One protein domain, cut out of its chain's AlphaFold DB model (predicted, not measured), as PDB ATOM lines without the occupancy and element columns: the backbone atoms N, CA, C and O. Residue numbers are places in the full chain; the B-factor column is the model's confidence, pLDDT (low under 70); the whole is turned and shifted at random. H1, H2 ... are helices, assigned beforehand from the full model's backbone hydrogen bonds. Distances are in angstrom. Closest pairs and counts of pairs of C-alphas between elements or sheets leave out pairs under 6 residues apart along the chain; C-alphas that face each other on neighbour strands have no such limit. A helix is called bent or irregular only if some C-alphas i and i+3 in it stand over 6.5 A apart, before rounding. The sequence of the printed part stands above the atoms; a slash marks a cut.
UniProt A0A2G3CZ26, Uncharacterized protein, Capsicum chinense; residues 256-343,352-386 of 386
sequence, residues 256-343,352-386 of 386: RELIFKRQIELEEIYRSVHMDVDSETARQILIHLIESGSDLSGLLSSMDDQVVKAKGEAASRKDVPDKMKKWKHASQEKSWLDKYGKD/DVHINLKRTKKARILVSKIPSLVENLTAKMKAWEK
ATOM      1  N   ARG A 256     127.253 137.128  75.968       89.44
ATOM      2  CA  ARG A 256     127.579 137.126  74.530       89.44
ATOM      3  C   ARG A 256     129.073 136.932  74.287       89.44
ATOM      4  O   ARG A 256     129.450 136.118  73.445       89.44
ATOM      5  N   GLU A 257     129.927 137.641  75.021       89.00
ATOM      6  CA  GLU A 257     131.380 137.502  74.892       89.00
ATOM      7  C   GLU A 257     131.856 136.086  75.239       89.00
ATOM      8  O   GLU A 257     132.659 135.499  74.505       89.00
ATOM      9  N   LEU A 258     131.337 135.500  76.324       90.94
ATOM     10  CA  LEU A 258     131.661 134.127  76.716       90.94
ATOM     11  C   LEU A 258     131.221 133.111  75.659       90.94
ATOM     12  O   LEU A 258     131.999 132.218  75.318       90.94
ATOM     13  N   ILE A 259     130.023 133.275  75.096       93.25
ATOM     14  CA  ILE A 259     129.504 132.451  73.998       93.25
ATOM     15  C   ILE A 259     130.458 132.487  72.796       93.25
ATOM     16  O   ILE A 259     130.906 131.438  72.328       93.25
ATOM     17  N   PHE A 260     130.860 133.677  72.335       91.62
ATOM     18  CA  PHE A 260     131.813 133.790  71.225       91.62
ATOM     19  C   PHE A 260     133.176 133.181  71.559       91.62
ATOM     20  O   PHE A 260     133.790 132.528  70.713       91.62
ATOM     21  N   LYS A 261     133.642 133.323  72.801       93.50
ATOM     22  CA  LYS A 261     134.880 132.684  73.253       93.50
ATOM     23  C   LYS A 261     134.789 131.156  73.197       93.50
ATOM     24  O   LYS A 261     135.751 130.520  72.768       93.50
ATOM     25  N   ARG A 262     133.650 130.561  73.576       93.88
ATOM     26  CA  ARG A 262     133.419 129.110  73.444       93.88
ATOM     27  C   ARG A 262     133.343 128.658  71.996       93.88
ATOM     28  O   ARG A 262     133.895 127.610  71.674       93.88
ATOM     29  N   GLN A 263     132.739 129.460  71.123       94.06
ATOM     30  CA  GLN A 263     132.719 129.185  69.686       94.06
ATOM     31  C   GLN A 263     134.140 129.129  69.110       94.06
ATOM     32  O   GLN A 263     134.497 128.174  68.426       94.06
ATOM     33  N   ILE A 264     134.976 130.120  69.435       91.00
ATOM     34  CA  ILE A 264     136.383 130.147  69.011       91.00
ATOM     35  C   ILE A 264     137.131 128.923  69.555       91.00
ATOM     36  O   ILE A 264     137.854 128.262  68.815       91.00
ATOM     37  N   GLU A 265     136.929 128.580  70.829       94.12
ATOM     38  CA  GLU A 265     137.549 127.407  71.449       94.12
ATOM     39  C   GLU A 265     137.159 126.095  70.740       94.12
ATOM     40  O   GLU A 265     138.024 125.254  70.488       94.12
ATOM     41  N   LEU A 266     135.886 125.929  70.362       91.94
ATOM     42  CA  LEU A 266     135.421 124.783  69.572       91.94
ATOM     43  C   LEU A 266     136.134 124.695  68.223       91.94
ATOM     44  O   LEU A 266     136.666 123.640  67.873       91.94
ATOM     45  N   GLU A 267     136.189 125.797  67.481       90.25
ATOM     46  CA  GLU A 267     136.859 125.853  66.180       90.25
ATOM     47  C   GLU A 267     138.351 125.517  66.289       90.25
ATOM     48  O   GLU A 267     138.895 124.776  65.465       90.25
ATOM     49  N   GLU A 268     139.022 126.003  67.334       91.19
ATOM     50  CA  GLU A 268     140.418 125.667  67.604       91.19
ATOM     51  C   GLU A 268     140.610 124.175  67.884       91.19
ATOM     52  O   GLU A 268     141.558 123.573  67.363       91.19
ATOM     53  N   ILE A 269     139.706 123.561  68.654       89.62
ATOM     54  CA  ILE A 269     139.729 122.123  68.925       89.62
ATOM     55  C   ILE A 269     139.551 121.344  67.622       89.62
ATOM     56  O   ILE A 269     140.401 120.501  67.320       89.62
ATOM     57  N   TYR A 270     138.520 121.644  66.826       86.88
ATOM     58  CA  TYR A 270     138.252 120.954  65.560       86.88
ATOM     59  C   TYR A 270     139.409 121.095  64.567       86.88
ATOM     60  O   TYR A 270     139.873 120.097  64.004       86.88
ATOM     61  N   ARG A 271     139.976 122.298  64.441       86.88
ATOM     62  CA  ARG A 271     141.174 122.543  63.630       86.88
ATOM     63  C   ARG A 271     142.374 121.733  64.122       86.88
ATOM     64  O   ARG A 271     143.118 121.185  63.310       86.88
ATOM     65  N   SER A 272     142.563 121.615  65.439       83.19
ATOM     66  CA  SER A 272     143.681 120.859  66.029       83.19
ATOM     67  C   SER A 272     143.613 119.350  65.768       83.19
ATOM     68  O   SER A 272     144.645 118.679  65.785       83.19
ATOM     69  N   VAL A 273     142.413 118.817  65.517       83.12
ATOM     70  CA  VAL A 273     142.188 117.404  65.172       83.12
ATOM     71  C   VAL A 273     142.004 117.178  63.673       83.12
ATOM     72  O   VAL A 273     141.637 116.072  63.277       83.12
ATOM     73  N   HIS A 274     142.277 118.198  62.852       79.44
ATOM     74  CA  HIS A 274     142.123 118.173  61.396       79.44
ATOM     75  C   HIS A 274     140.714 117.764  60.935       79.44
ATOM     76  O   HIS A 274     140.566 117.051  59.945       79.44
ATOM     77  N   MET A 275     139.684 118.198  61.666       76.31
ATOM     78  CA  MET A 275     138.299 118.085  61.217       76.31
ATOM     79  C   MET A 275     137.951 119.287  60.347       76.31
ATOM     80  O   MET A 275     138.213 120.423  60.736       76.31
ATOM     81  N   ASP A 276     137.363 119.019  59.184       69.25
ATOM     82  CA  ASP A 276     136.799 120.051  58.321       69.25
ATOM     83  C   ASP A 276     135.390 120.380  58.829       69.25
ATOM     84  O   ASP A 276     134.503 119.524  58.823       69.25
ATOM     85  N   VAL A 277     135.223 121.582  59.375       78.06
ATOM     86  CA  VAL A 277     133.952 122.077  59.913       78.06
ATOM     87  C   VAL A 277     133.679 123.425  59.271       78.06
ATOM     88  O   VAL A 277     134.532 124.316  59.319       78.06
ATOM     89  N   ASP A 278     132.479 123.584  58.713       82.62
ATOM     90  CA  ASP A 278     131.995 124.859  58.187       82.62
ATOM     91  C   ASP A 278     131.757 125.851  59.337       82.62
ATOM     92  O   ASP A 278     130.667 125.985  59.899       82.62
ATOM     93  N   SER A 279     132.848 126.506  59.728       84.50
ATOM     94  CA  SER A 279     132.904 127.416  60.872       84.50
ATOM     95  C   SER A 279     132.153 128.718  60.595       84.50
ATOM     96  O   SER A 279     131.676 129.364  61.523       84.50
ATOM     97  N   GLU A 280     132.018 129.092  59.323       86.62
ATOM     98  CA  GLU A 280     131.350 130.325  58.914       86.62
ATOM     99  C   GLU A 280     129.832 130.194  59.062       86.62
ATOM    100  O   GLU A 280     129.203 131.017  59.728       86.62
ATOM    101  N   THR A 281     129.251 129.098  58.564       87.81
ATOM    102  CA  THR A 281     127.824 128.807  58.763       87.81
ATOM    103  C   THR A 281     127.485 128.667  60.251       87.81
ATOM    104  O   THR A 281     126.472 129.197  60.712       87.81
ATOM    105  N   ALA A 282     128.351 128.018  61.041       86.25
ATOM    106  CA  ALA A 282     128.154 127.882  62.485       86.25
ATOM    107  C   ALA A 282     128.128 129.243  63.207       86.25
ATOM    108  O   ALA A 282     127.261 129.478  64.051       86.25
ATOM    109  N   ARG A 283     129.031 130.164  62.843       89.69
ATOM    110  CA  ARG A 283     129.055 131.532  63.385       89.69
ATOM    111  C   ARG A 283     127.816 132.329  63.008       89.69
ATOM    112  O   ARG A 283     127.269 133.021  63.861       89.69
ATOM    113  N   GLN A 284     127.350 132.216  61.768       90.56
ATOM    114  CA  GLN A 284     126.151 132.918  61.304       90.56
ATOM    115  C   GLN A 284     124.892 132.439  62.036       90.56
ATOM    116  O   GLN A 284     124.096 133.260  62.492       90.56
ATOM    117  N   ILE A 285     124.746 131.122  62.228       88.12
ATOM    118  CA  ILE A 285     123.661 130.549  63.036       88.12
ATOM    119  C   ILE A 285     123.736 131.069  64.475       88.12
ATOM    120  O   ILE A 285     122.714 131.458  65.039       88.12
ATOM    121  N   LEU A 286     124.937 131.111  65.062       90.56
ATOM    122  CA  LEU A 286     125.139 131.587  66.428       90.56
ATOM    123  C   LEU A 286     124.758 133.065  66.591       90.56
ATOM    124  O   LEU A 286     124.057 133.407  67.541       90.56
ATOM    125  N   ILE A 287     125.168 133.926  65.656       91.06
ATOM    126  CA  ILE A 287     124.816 135.353  65.650       91.06
ATOM    127  C   ILE A 287     123.294 135.520  65.616       91.06
ATOM    128  O   ILE A 287     122.740 136.187  66.486       91.06
ATOM    129  N   HIS A 288     122.607 134.837  64.697       89.50
ATOM    130  CA  HIS A 288     121.146 134.888  64.608       89.50
ATOM    131  C   HIS A 288     120.469 134.418  65.909       89.50
ATOM    132  O   HIS A 288     119.478 134.996  66.360       89.50
ATOM    133  N   LEU A 289     121.013 133.384  66.559       88.62
ATOM    134  CA  LEU A 289     120.473 132.871  67.817       88.62
ATOM    135  C   LEU A 289     120.636 133.880  68.970       88.62
ATOM    136  O   LEU A 289     119.719 134.047  69.774       88.62
ATOM    137  N   ILE A 290     121.759 134.600  69.009       88.06
ATOM    138  CA  ILE A 290     122.032 135.661  69.990       88.06
ATOM    139  C   ILE A 290     121.147 136.891  69.748       88.06
ATOM    140  O   ILE A 290     120.643 137.491  70.701       88.06
ATOM    141  N   GLU A 291     120.964 137.282  68.487       87.25
ATOM    142  CA  GLU A 291     120.160 138.446  68.093       87.25
ATOM    143  C   GLU A 291     118.662 138.215  68.300       87.25
ATOM    144  O   GLU A 291     117.938 139.156  68.616       87.25
ATOM    145  N   SER A 292     118.198 136.964  68.220       84.62
ATOM    146  CA  SER A 292     116.794 136.617  68.485       84.62
ATOM    147  C   SER A 292     116.374 136.749  69.959       84.62
ATOM    148  O   SER A 292     115.208 136.528  70.277       84.62
ATOM    149  N   GLY A 293     117.294 137.112  70.866       73.56
ATOM    150  CA  GLY A 293     116.992 137.307  72.290       73.56
ATOM    151  C   GLY A 293     116.644 136.012  73.031       73.56
ATOM    152  O   GLY A 293     115.991 136.056  74.071       73.56
ATOM    153  N   SER A 294     117.056 134.865  72.485       74.25
ATOM    154  CA  SER A 294     116.889 133.547  73.104       74.25
ATOM    155  C   SER A 294     117.641 133.428  74.444       74.25
ATOM    156  O   SER A 294     118.457 134.283  74.790       74.25
ATOM    157  N   ASP A 295     117.367 132.370  75.219       86.69
ATOM    158  CA  ASP A 295     118.037 132.107  76.502       86.69
ATOM    159  C   ASP A 295     119.559 131.922  76.327       86.69
ATOM    160  O   ASP A 295     120.064 130.824  76.075       86.69
ATOM    161  N   LEU A 296     120.301 133.022  76.492       88.44
ATOM    162  CA  LEU A 296     121.759 133.056  76.394       88.44
ATOM    163  C   LEU A 296     122.435 132.193  77.468       88.44
ATOM    164  O   LEU A 296     123.523 131.672  77.229       88.44
ATOM    165  N   SER A 297     121.812 132.025  78.638       88.44
ATOM    166  CA  SER A 297     122.368 131.201  79.715       88.44
ATOM    167  C   SER A 297     122.322 129.721  79.339       88.44
ATOM    168  O   SER A 297     123.326 129.016  79.465       88.44
ATOM    169  N   GLY A 298     121.174 129.253  78.844       88.50
ATOM    170  CA  GLY A 298     121.012 127.893  78.334       88.50
ATOM    171  C   GLY A 298     121.919 127.612  77.135       88.50
ATOM    172  O   GLY A 298     122.565 126.562  77.077       88.50
ATOM    173  N   LEU A 299     122.041 128.577  76.219       92.50
ATOM    174  CA  LEU A 299     122.953 128.488  75.078       92.50
ATOM    175  C   LEU A 299     124.417 128.350  75.519       92.50
ATOM    176  O   LEU A 299     125.103 127.440  75.054       92.50
ATOM    177  N   LEU A 300     124.887 129.199  76.442       91.88
ATOM    178  CA  LEU A 300     126.252 129.122  76.967       91.88
ATOM    179  C   LEU A 300     126.529 127.757  77.613       91.88
ATOM    180  O   LEU A 300     127.555 127.151  77.313       91.88
ATOM    181  N   SER A 301     125.597 127.239  78.421       92.19
ATOM    182  CA  SER A 301     125.731 125.908  79.034       92.19
ATOM    183  C   SER A 301     125.837 124.803  77.982       92.19
ATOM    184  O   SER A 301     126.691 123.925  78.086       92.19
ATOM    185  N   SER A 302     125.012 124.859  76.931       93.44
ATOM    186  CA  SER A 302     125.088 123.898  75.827       93.44
ATOM    187  C   SER A 302     126.433 123.967  75.098       93.44
ATOM    188  O   SER A 302     126.993 122.939  74.715       93.44
ATOM    189  N   MET A 303     126.979 125.169  74.915       93.62
ATOM    190  CA  MET A 303     128.291 125.348  74.300       93.62
ATOM    191  C   MET A 303     129.429 124.854  75.192       93.62
ATOM    192  O   MET A 303     130.359 124.232  74.681       93.62
ATOM    193  N   ASP A 304     129.358 125.072  76.507       94.00
ATOM    194  CA  ASP A 304     130.308 124.498  77.465       94.00
ATOM    195  C   ASP A 304     130.318 122.962  77.375       94.00
ATOM    196  O   ASP A 304     131.390 122.353  77.279       94.00
ATOM    197  N   ASP A 305     129.144 122.331  77.299       94.19
ATOM    198  CA  ASP A 305     129.022 120.880  77.122       94.19
ATOM    199  C   ASP A 305     129.638 120.410  75.796       94.19
ATOM    200  O   ASP A 305     130.374 119.414  75.752       94.19
ATOM    201  N   GLN A 306     129.397 121.147  74.707       92.38
ATOM    202  CA  GLN A 306     130.009 120.869  73.407       92.38
ATOM    203  C   GLN A 306     131.534 120.989  73.463       92.38
ATOM    204  O   GLN A 306     132.227 120.116  72.938       92.38
ATOM    205  N   VAL A 307     132.076 122.013  74.132       93.56
ATOM    206  CA  VAL A 307     133.523 122.192  74.323       93.56
ATOM    207  C   VAL A 307     134.111 121.014  75.091       93.56
ATOM    208  O   VAL A 307     135.137 120.463  74.685       93.56
ATOM    209  N   VAL A 308     133.476 120.591  76.188       94.94
ATOM    210  CA  VAL A 308     133.933 119.444  76.989       94.94
ATOM    211  C   VAL A 308     133.943 118.169  76.149       94.94
ATOM    212  O   VAL A 308     134.947 117.446  76.135       94.94
ATOM    213  N   LYS A 309     132.868 117.916  75.397       91.38
ATOM    214  CA  LYS A 309     132.765 116.763  74.498       91.38
ATOM    215  C   LYS A 309     133.849 116.796  73.417       91.38
ATOM    216  O   LYS A 309     134.592 115.824  73.272       91.38
ATOM    217  N   ALA A 310     134.004 117.924  72.726       90.12
ATOM    218  CA  ALA A 310     135.008 118.116  71.683       90.12
ATOM    219  C   ALA A 310     136.438 117.929  72.218       90.12
ATOM    220  O   ALA A 310     137.256 117.271  71.574       90.12
ATOM    221  N   LYS A 311     136.750 118.425  73.425       91.88
ATOM    222  CA  LYS A 311     138.044 118.171  74.085       91.88
ATOM    223  C   LYS A 311     138.269 116.688  74.363       91.88
ATOM    224  O   LYS A 311     139.373 116.191  74.133       91.88
ATOM    225  N   GLY A 312     137.247 115.983  74.849       88.38
ATOM    226  CA  GLY A 312     137.308 114.542  75.101       88.38
ATOM    227  C   GLY A 312     137.589 113.746  73.824       88.38
ATOM    228  O   GLY A 312     138.497 112.910  73.795       88.38
ATOM    229  N   GLU A 313     136.874 114.059  72.745       85.19
ATOM    230  CA  GLU A 313     137.083 113.457  71.425       85.19
ATOM    231  C   GLU A 313     138.460 113.807  70.843       85.19
ATOM    232  O   GLU A 313     139.152 112.949  70.295       85.19
ATOM    233  N   ALA A 314     138.921 115.046  71.001       87.38
ATOM    234  CA  ALA A 314     140.243 115.450  70.540       87.38
ATOM    235  C   ALA A 314     141.375 114.738  71.289       87.38
ATOM    236  O   ALA A 314     142.369 114.322  70.683       87.38
ATOM    237  N   ALA A 315     141.222 114.552  72.601       85.19
ATOM    238  CA  ALA A 315     142.165 113.793  73.411       85.19
ATOM    239  C   ALA A 315     142.188 112.309  73.012       85.19
ATOM    240  O   ALA A 315     143.271 111.730  72.891       85.19
ATOM    241  N   SER A 316     141.025 111.700  72.746       81.06
ATOM    242  CA  SER A 316     140.955 110.303  72.296       81.06
ATOM    243  C   SER A 316     141.619 110.113  70.925       81.06
ATOM    244  O   SER A 316     142.387 109.166  70.736       81.06
ATOM    245  N   ARG A 317     141.434 111.070  70.005       79.56
ATOM    246  CA  ARG A 317     142.048 111.082  68.668       79.56
ATOM    247  C   ARG A 317     143.569 111.232  68.683       79.56
ATOM    248  O   ARG A 317     144.208 110.778  67.740       79.56
ATOM    249  N   LYS A 318     144.177 111.802  69.734       82.56
ATOM    250  CA  LYS A 318     145.650 111.876  69.883       82.56
ATOM    251  C   LYS A 318     146.304 110.543  70.276       82.56
ATOM    252  O   LYS A 318     147.476 110.329  69.969       82.56
ATOM    253  N   ASP A 319     145.566 109.620  70.893       83.06
ATOM    254  CA  ASP A 319     146.116 108.338  71.365       83.06
ATOM    255  C   ASP A 319     146.598 107.444  70.203       83.06
ATOM    256  O   ASP A 319     147.671 106.838  70.270       83.06
ATOM    257  N   VAL A 320     145.843 107.401  69.099       85.81
ATOM    258  CA  VAL A 320     146.185 106.633  67.887       85.81
ATOM    259  C   VAL A 320     147.492 107.112  67.228       85.81
ATOM    260  O   VAL A 320     148.400 106.288  67.076       85.81
ATOM    261  N   PRO A 321     147.671 108.397  66.855       85.44
ATOM    262  CA  PRO A 321     148.903 108.872  66.231       85.44
ATOM    263  C   PRO A 321     150.122 108.758  67.154       85.44
ATOM    264  O   PRO A 321     151.215 108.448  66.675       85.44
ATOM    265  N   ASP A 322     149.978 108.929  68.470       87.94
ATOM    266  CA  ASP A 322     151.102 108.757  69.399       87.94
ATOM    267  C   ASP A 322     151.531 107.292  69.537       87.94
ATOM    268  O   ASP A 322     152.730 106.985  69.572       87.94
ATOM    269  N   LYS A 323     150.575 106.358  69.537       88.94
ATOM    270  CA  LYS A 323     150.869 104.920  69.455       88.94
ATOM    271  C   LYS A 323     151.476 104.540  68.110       88.94
ATOM    272  O   LYS A 323     152.451 103.787  68.084       88.94
ATOM    273  N   MET A 324     150.985 105.120  67.018       91.50
ATOM    274  CA  MET A 324     151.530 104.919  65.676       91.50
ATOM    275  C   MET A 324     152.988 105.385  65.581       91.50
ATOM    276  O   MET A 324     153.827 104.664  65.042       91.50
ATOM    277  N   LYS A 325     153.342 106.537  66.173       91.75
ATOM    278  CA  LYS A 325     154.739 107.007  66.268       91.75
ATOM    279  C   LYS A 325     155.629 106.008  67.015       91.75
ATOM    280  O   LYS A 325     156.715 105.684  66.535       91.75
ATOM    281  N   LYS A 326     155.172 105.489  68.165       92.56
ATOM    282  CA  LYS A 326     155.914 104.490  68.962       92.56
ATOM    283  C   LYS A 326     156.125 103.187  68.189       92.56
ATOM    284  O   LYS A 326     157.240 102.668  68.168       92.56
ATOM    285  N   TRP A 327     155.082 102.690  67.523       95.25
ATOM    286  CA  TRP A 327     155.170 101.506  66.669       95.25
ATOM    287  C   TRP A 327     156.116 101.727  65.483       95.25
ATOM    288  O   TRP A 327     156.995 100.902  65.241       95.25
ATOM    289  N   LYS A 328     156.008 102.872  64.795       94.31
ATOM    290  CA  LYS A 328     156.886 103.243  63.677       94.31
ATOM    291  C   LYS A 328     158.352 103.268  64.106       94.31
ATOM    292  O   LYS A 328     159.187 102.698  63.411       94.31
ATOM    293  N   HIS A 329     158.661 103.852  65.264       93.69
ATOM    294  CA  HIS A 329     160.019 103.862  65.809       93.69
ATOM    295  C   HIS A 329     160.532 102.449  66.138       93.69
ATOM    296  O   HIS A 329     161.632 102.084  65.729       93.69
ATOM    297  N   ALA A 330     159.727 101.618  66.810       94.38
ATOM    298  CA  ALA A 330     160.106 100.233  67.108       94.38
ATOM    299  C   ALA A 330     160.322  99.402  65.827       94.38
ATOM    300  O   ALA A 330     161.263  98.613  65.747       94.38
ATOM    301  N   SER A 331     159.491  99.617  64.803       93.81
ATOM    302  CA  SER A 331     159.612  98.983  63.486       93.81
ATOM    303  C   SER A 331     160.883  99.424  62.741       93.81
ATOM    304  O   SER A 331     161.591  98.595  62.166       93.81
ATOM    305  N   GLN A 332     161.246 100.709  62.819       95.25
ATOM    306  CA  GLN A 332     162.512 101.223  62.284       95.25
ATOM    307  C   GLN A 332     163.727 100.597  62.983       95.25
ATOM    308  O   GLN A 332     164.659 100.168  62.303       95.25
ATOM    309  N   GLU A 333     163.707 100.476  64.315       93.44
ATOM    310  CA  GLU A 333     164.778  99.805  65.067       93.44
ATOM    311  C   GLU A 333     164.852  98.301  64.756       93.44
ATOM    312  O   GLU A 333     165.952  97.753  64.695       93.44
ATOM    313  N   LYS A 334     163.718  97.637  64.475       91.94
ATOM    314  CA  LYS A 334     163.697  96.257  63.959       91.94
ATOM    315  C   LYS A 334     164.419  96.156  62.616       91.94
ATOM    316  O   LYS A 334     165.306  95.327  62.461       91.94
ATOM    317  N   SER A 335     164.066  97.023  61.666       92.00
ATOM    318  CA  SER A 335     164.691  97.046  60.339       92.00
ATOM    319  C   SER A 335     166.194  97.324  60.422       92.00
ATOM    320  O   SER A 335     166.982  96.689  59.720       92.00
ATOM    321  N   TRP A 336     166.607  98.237  61.307       94.12
ATOM    322  CA  TRP A 336     168.020  98.485  61.587       94.12
ATOM    323  C   TRP A 336     168.710  97.239  62.159       94.12
ATOM    324  O   TRP A 336     169.773  96.866  61.671       94.12
ATOM    325  N   LEU A 337     168.095  96.567  63.138       92.31
ATOM    326  CA  LEU A 337     168.630  95.355  63.760       92.31
ATOM    327  C   LEU A 337     168.767  94.200  62.756       92.31
ATOM    328  O   LEU A 337     169.778  93.501  62.784       92.31
ATOM    329  N   ASP A 338     167.798  94.024  61.854       90.12
ATOM    330  CA  ASP A 338     167.835  93.007  60.796       90.12
ATOM    331  C   ASP A 338     168.966  93.278  59.791       90.12
ATOM    332  O   ASP A 338     169.658  92.350  59.371       90.12
ATOM    333  N   LYS A 339     169.187  94.550  59.422       89.69
ATOM    334  CA  LYS A 339     170.310  94.962  58.561       89.69
ATOM    335  C   LYS A 339     171.653  94.758  59.262       89.69
ATOM    336  O   LYS A 339     172.550  94.157  58.686       89.69
ATOM    337  N   TYR A 340     171.767  95.192  60.517       86.88
ATOM    338  CA  TYR A 340     172.974  95.038  61.331       86.88
ATOM    339  C   TYR A 340     173.305  93.565  61.621       86.88
ATOM    340  O   TYR A 340     174.465  93.171  61.672       86.88
ATOM    341  N   GLY A 341     172.286  92.715  61.778       84.56
ATOM    342  CA  GLY A 341     172.460  91.277  61.972       84.56
ATOM    343  C   GLY A 341     173.105  90.570  60.776       84.56
ATOM    344  O   GLY A 341     173.796  89.574  60.985       84.56
ATOM    345  N   LYS A 342     172.912  91.095  59.559       87.31
ATOM    346  CA  LYS A 342     173.466  90.570  58.299       87.31
ATOM    347  C   LYS A 342     174.840  91.146  57.940       87.31
ATOM    348  O   LYS A 342     175.431  90.700  56.966       87.31
ATOM    349  N   ASP A 343     175.329  92.129  58.690       83.44
ATOM    350  CA  ASP A 343     176.633  92.745  58.452       83.44
ATOM    351  C   ASP A 343     177.763  91.814  58.930       83.44
ATOM    352  O   ASP A 343     177.886  91.522  60.124       83.44
ATOM    353  N   ASP A 352     183.355 102.040  67.742       75.69
ATOM    354  CA  ASP A 352     181.909 102.122  68.015       75.69
ATOM    355  C   ASP A 352     181.220 100.780  68.340       75.69
ATOM    356  O   ASP A 352     180.005 100.739  68.555       75.69
ATOM    357  N   VAL A 353     181.966  99.670  68.443       79.62
ATOM    358  CA  VAL A 353     181.397  98.325  68.700       79.62
ATOM    359  C   VAL A 353     180.565  98.286  69.988       79.62
ATOM    360  O   VAL A 353     179.455  97.752  70.008       79.62
ATOM    361  N   HIS A 354     181.055  98.901  71.069       81.56
ATOM    362  CA  HIS A 354     180.334  98.965  72.347       81.56
ATOM    363  C   HIS A 354     179.015  99.759  72.231       81.56
ATOM    364  O   HIS A 354     178.005  99.378  72.836       81.56
ATOM    365  N   ILE A 355     179.000 100.832  71.430       84.00
ATOM    366  CA  ILE A 355     177.828 101.692  71.218       84.00
ATOM    367  C   ILE A 355     176.770 100.919  70.429       84.00
ATOM    368  O   ILE A 355     175.606 100.865  70.838       84.00
ATOM    369  N   ASN A 356     177.185 100.236  69.362       85.88
ATOM    370  CA  ASN A 356     176.306  99.398  68.551       85.88
ATOM    371  C   ASN A 356     175.783  98.189  69.328       85.88
ATOM    372  O   ASN A 356     174.606  97.846  69.203       85.88
ATOM    373  N   LEU A 357     176.586  97.588  70.212       83.81
ATOM    374  CA  LEU A 357     176.130  96.521  71.104       83.81
ATOM    375  C   LEU A 357     175.080  97.030  72.107       83.81
ATOM    376  O   LEU A 357     174.070  96.362  72.348       83.81
ATOM    377  N   LYS A 358     175.268  98.234  72.665       87.25
ATOM    378  CA  LYS A 358     174.287  98.880  73.550       87.25
ATOM    379  C   LYS A 358     172.991  99.215  72.804       87.25
ATOM    380  O   LYS A 358     171.911  98.956  73.337       87.25
ATOM    381  N   ARG A 359     173.079  99.724  71.568       91.44
ATOM    382  CA  ARG A 359     171.916  99.963  70.697       91.44
ATOM    383  C   ARG A 359     171.206  98.660  70.340       91.44
ATOM    384  O   ARG A 359     169.997  98.593  70.489       91.44
ATOM    385  N   THR A 360     171.944  97.604  70.006       89.81
ATOM    386  CA  THR A 360     171.414  96.258  69.730       89.81
ATOM    387  C   THR A 360     170.595  95.729  70.906       89.81
ATOM    388  O   THR A 360     169.470  95.267  70.719       89.81
ATOM    389  N   LYS A 361     171.120  95.832  72.136       90.31
ATOM    390  CA  LYS A 361     170.390  95.427  73.349       90.31
ATOM    391  C   LYS A 361     169.091  96.225  73.522       90.31
ATOM    392  O   LYS A 361     168.049  95.630  73.779       90.31
ATOM    393  N   LYS A 362     169.131  97.549  73.330       92.19
ATOM    394  CA  LYS A 362     167.940  98.416  73.398       92.19
ATOM    395  C   LYS A 362     166.923  98.110  72.291       92.19
ATOM    396  O   LYS A 362     165.736  97.994  72.581       92.19
ATOM    397  N   ALA A 363     167.383  97.921  71.057       92.19
ATOM    398  CA  ALA A 363     166.551  97.591  69.905       92.19
ATOM    399  C   ALA A 363     165.831  96.253  70.113       92.19
ATOM    400  O   ALA A 363     164.625  96.190  69.920       92.19
ATOM    401  N   ARG A 364     166.507  95.210  70.620       92.12
ATOM    402  CA  ARG A 364     165.857  93.920  70.939       92.12
ATOM    403  C   ARG A 364     164.705  94.059  71.939       92.12
ATOM    404  O   ARG A 364     163.669  93.432  71.746       92.12
ATOM    405  N   ILE A 365     164.863  94.898  72.966       93.88
ATOM    406  CA  ILE A 365     163.805  95.181  73.953       93.88
ATOM    407  C   ILE A 365     162.626  95.932  73.311       93.88
ATOM    408  O   ILE A 365     161.480  95.725  73.701       93.88
ATOM    409  N   LEU A 366     162.876  96.822  72.347       92.06
ATOM    410  CA  LEU A 366     161.808  97.501  71.604       92.06
ATOM    411  C   LEU A 366     161.098  96.543  70.641       92.06
ATOM    412  O   LEU A 366     159.871  96.550  70.568       92.06
ATOM    413  N   VAL A 367     161.853  95.686  69.952       93.56
ATOM    414  CA  VAL A 367     161.331  94.689  69.011       93.56
ATOM    415  C   VAL A 367     160.439  93.671  69.714       93.56
ATOM    416  O   VAL A 367     159.371  93.351  69.193       93.56
ATOM    417  N   SER A 368     160.806  93.211  70.915       94.12
ATOM    418  CA  SER A 368     159.966  92.281  71.685       94.12
ATOM    419  C   SER A 368     158.620  92.883  72.111       94.12
ATOM    420  O   SER A 368     157.684  92.139  72.385       94.12
ATOM    421  N   LYS A 369     158.493  94.218  72.123       95.06
ATOM    422  CA  LYS A 369     157.249  94.942  72.430       95.06
ATOM    423  C   LYS A 369     156.380  95.229  71.200       95.06
ATOM    424  O   LYS A 369     155.277  95.740  71.353       95.06
ATOM    425  N   ILE A 370     156.843  94.931  69.982       94.56
ATOM    426  CA  ILE A 370     156.072  95.202  68.756       94.56
ATOM    427  C   ILE A 370     154.707  94.490  68.746       94.56
ATOM    428  O   ILE A 370     153.734  95.168  68.420       94.56
ATOM    429  N   PRO A 371     154.577  93.197  69.118       95.56
ATOM    430  CA  PRO A 371     153.280  92.516  69.104       95.56
ATOM    431  C   PRO A 371     152.226  93.218  69.970       95.56
ATOM    432  O   PRO A 371     151.146  93.539  69.484       95.56
ATOM    433  N   SER A 372     152.578  93.580  71.209       93.88
ATOM    434  CA  SER A 372     151.653  94.272  72.114       93.88
ATOM    435  C   SER A 372     151.326  95.700  71.662       93.88
ATOM    436  O   SER A 372     150.206  96.168  71.865       93.88
ATOM    437  N   LEU A 373     152.262  96.400  71.007       93.81
ATOM    438  CA  LEU A 373     151.989  97.701  70.382       93.81
ATOM    439  C   LEU A 373     150.991  97.586  69.222       93.81
ATOM    440  O   LEU A 373     150.121  98.446  69.100       93.81
ATOM    441  N   VAL A 374     151.099  96.541  68.391       94.69
ATOM    442  CA  VAL A 374     150.177  96.291  67.267       94.69
ATOM    443  C   VAL A 374     148.778  95.946  67.770       94.69
ATOM    444  O   VAL A 374     147.805  96.517  67.280       94.69
ATOM    445  N   GLU A 375     148.660  95.070  68.770       94.31
ATOM    446  CA  GLU A 375     147.371  94.726  69.386       94.31
ATOM    447  C   GLU A 375     146.683  95.964  69.976       94.31
ATOM    448  O   GLU A 375     145.510  96.223  69.701       94.31
ATOM    449  N   ASN A 376     147.430  96.783  70.723       91.62
ATOM    450  CA  ASN A 376     146.902  98.006  71.323       91.62
ATOM    451  C   ASN A 376     146.476  99.035  70.262       91.62
ATOM    452  O   ASN A 376     145.404  99.630  70.376       91.62
ATOM    453  N   LEU A 377     147.287  99.226  69.214       91.25
ATOM    454  CA  LEU A 377     146.963 100.125  68.106       91.25
ATOM    455  C   LEU A 377     145.716  99.648  67.350       91.25
ATOM    456  O   LEU A 377     144.846 100.458  67.058       91.25
ATOM    457  N   THR A 378     145.592  98.342  67.106       91.06
ATOM    458  CA  THR A 378     144.428  97.737  66.437       91.06
ATOM    459  C   THR A 378     143.155  97.940  67.257       91.06
ATOM    460  O   THR A 378     142.128  98.340  66.714       91.06
ATOM    461  N   ALA A 379     143.213  97.718  68.575       90.38
ATOM    462  CA  ALA A 379     142.081  97.955  69.468       90.38
ATOM    463  C   ALA A 379     141.650  99.432  69.466       90.38
ATOM    464  O   ALA A 379     140.459  99.730  69.429       90.38
ATOM    465  N   LYS A 380     142.615 100.359  69.460       87.31
ATOM    466  CA  LYS A 380     142.344 101.800  69.431       87.31
ATOM    467  C   LYS A 380     141.847 102.300  68.081       87.31
ATOM    468  O   LYS A 380     140.987 103.165  68.070       87.31
ATOM    469  N   MET A 381     142.325 101.733  66.978       86.25
ATOM    470  CA  MET A 381     141.830 102.033  65.633       86.25
ATOM    471  C   MET A 381     140.382 101.558  65.460       86.25
ATOM    472  O   MET A 381     139.540 102.338  65.040       86.25
ATOM    473  N   LYS A 382     140.043 100.347  65.930       86.81
ATOM    474  CA  LYS A 382     138.649  99.860  65.956       86.81
ATOM    475  C   LYS A 382     137.721 100.710  66.827       86.81
ATOM    476  O   LYS A 382     136.544 100.841  66.522       86.81
ATOM    477  N   ALA A 383     138.236 101.244  67.936       82.12
ATOM    478  CA  ALA A 383     137.492 102.169  68.790       82.12
ATOM    479  C   ALA A 383     137.388 103.585  68.200       82.12
ATOM    480  O   ALA A 383     136.578 104.362  68.679       82.12
ATOM    481  N   TRP A 384     138.225 103.922  67.215       78.94
ATOM    482  CA  TRP A 384     138.232 105.209  66.521       78.94
ATOM    483  C   TRP A 384     137.326 105.216  65.280       78.94
ATOM    484  O   TRP A 384     136.845 106.270  64.887       78.94
ATOM    485  N   GLU A 385     137.095 104.048  64.672       75.44
ATOM    486  CA  GLU A 385     136.178 103.856  63.534       75.44
ATOM    487  C   GLU A 385     134.694 103.760  63.937       75.44
ATOM    488  O   GLU A 385     133.824 103.874  63.074       75.44
ATOM    489  N   LYS A 386     134.406 103.514  65.220       63.22
ATOM    490  CA  LYS A 386     133.058 103.589  65.804       63.22
ATOM    491  C   LYS A 386     132.793 104.990  66.326       63.22
ATOM    492  O   LYS A 386     131.624 105.413  66.213       63.22
TER     493      LYS A 386
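What this domain is: This is residues 256 to 343 and 352 to 386 of the 386 residues of an uncharacterized protein of Capsicum chinense (UniProt A0A2G3CZ26). One very long helix, H3, makes the length of a rod; H1 packs along its first part, with H2 folded back beside H1, while H4 crosses the later part of H3 at a steep angle and H5 runs back along H3 from there. The printed part has 123 residues with five named helices, H1 to H5 in order along the chain, and no named strand, an all helix class. It is extended, with a radius of gyration of the C-alphas of 23.4 A, and spans 75 by 29 by 20 A.

Where its parts are: Find C-alpha 256 at (127.579, 137.126, 74.530); from there H1, residues 256 to 272, runs 24.4 A. Next look at residues 279 to 291 for H2, 18.3 A long. Then find C-alpha 296 at (121.759, 133.056, 76.394), where H3, residues 296 to 341, sets out on its 67.3 A. H3 is neither bent nor irregular, but only just: C-alphas 317 and 320 are 6.1 A apart. After the cut, H4, residues 353 to 367, is 20.4 A long, and H5, residues 370 to 384, covers 20.6 A and ends at C-alpha 384, (138.232, 105.209, 66.521).

How they stand to each other: Begin at the hub, H3, which touches three other helices. Residues 296 to 314 of H3 touch H1 at a shallow tilt of 19 degrees, the same way; look at the closest C-alphas, Ile 259 and Leu 300, 5.5 A apart. H1 and H2 form a helical hairpin and only just touch, with 3 pairs of C-alphas within 8 A, the closest being Glu 267 and Ser 279 at 6.8 A. H2 and H3 are close but not clearly touching, their closest C-alphas being Ile 290 and Leu 296, 6.9 A apart. Residues 330 to 337 of H3 touch H4 at a steep tilt of 49 degrees, opposite ways, closest at the C-alphas of Ala 330 and Leu 366, 5.5 A. Residues 317 to 331 of H3 touch H5 at a shallow tilt of 26 degrees, opposite ways, closest at the C-alphas of Trp 327 and Leu 373, 6.2 A. The helix packing is mostly aligned, with 3 of 4 touching pairs at a shallow tilt. H4 and H5 meet only through their link, and both are apart from H1 and H2. In H1, H2, H4 and H5 every O i to N i+4 pair is within hydrogen-bond range; in H3, 39 of 42 are.

The domain as a whole: The two C-alphas farthest apart are those of Gly 293 and Asp 343, 75.7 A. Residues 344 to 351 are not printed, and C-alphas 343 and 352 stand 14.4 A apart across this cut, between H3 and H4. Of the links that are printed whole, H2 to H3 and H4 to H5 are tight and H1 to H2 is short. Mean pLDDT of the printed part is 88.5; look for values under 70 at residues 276 and 386, the latter the chain's last.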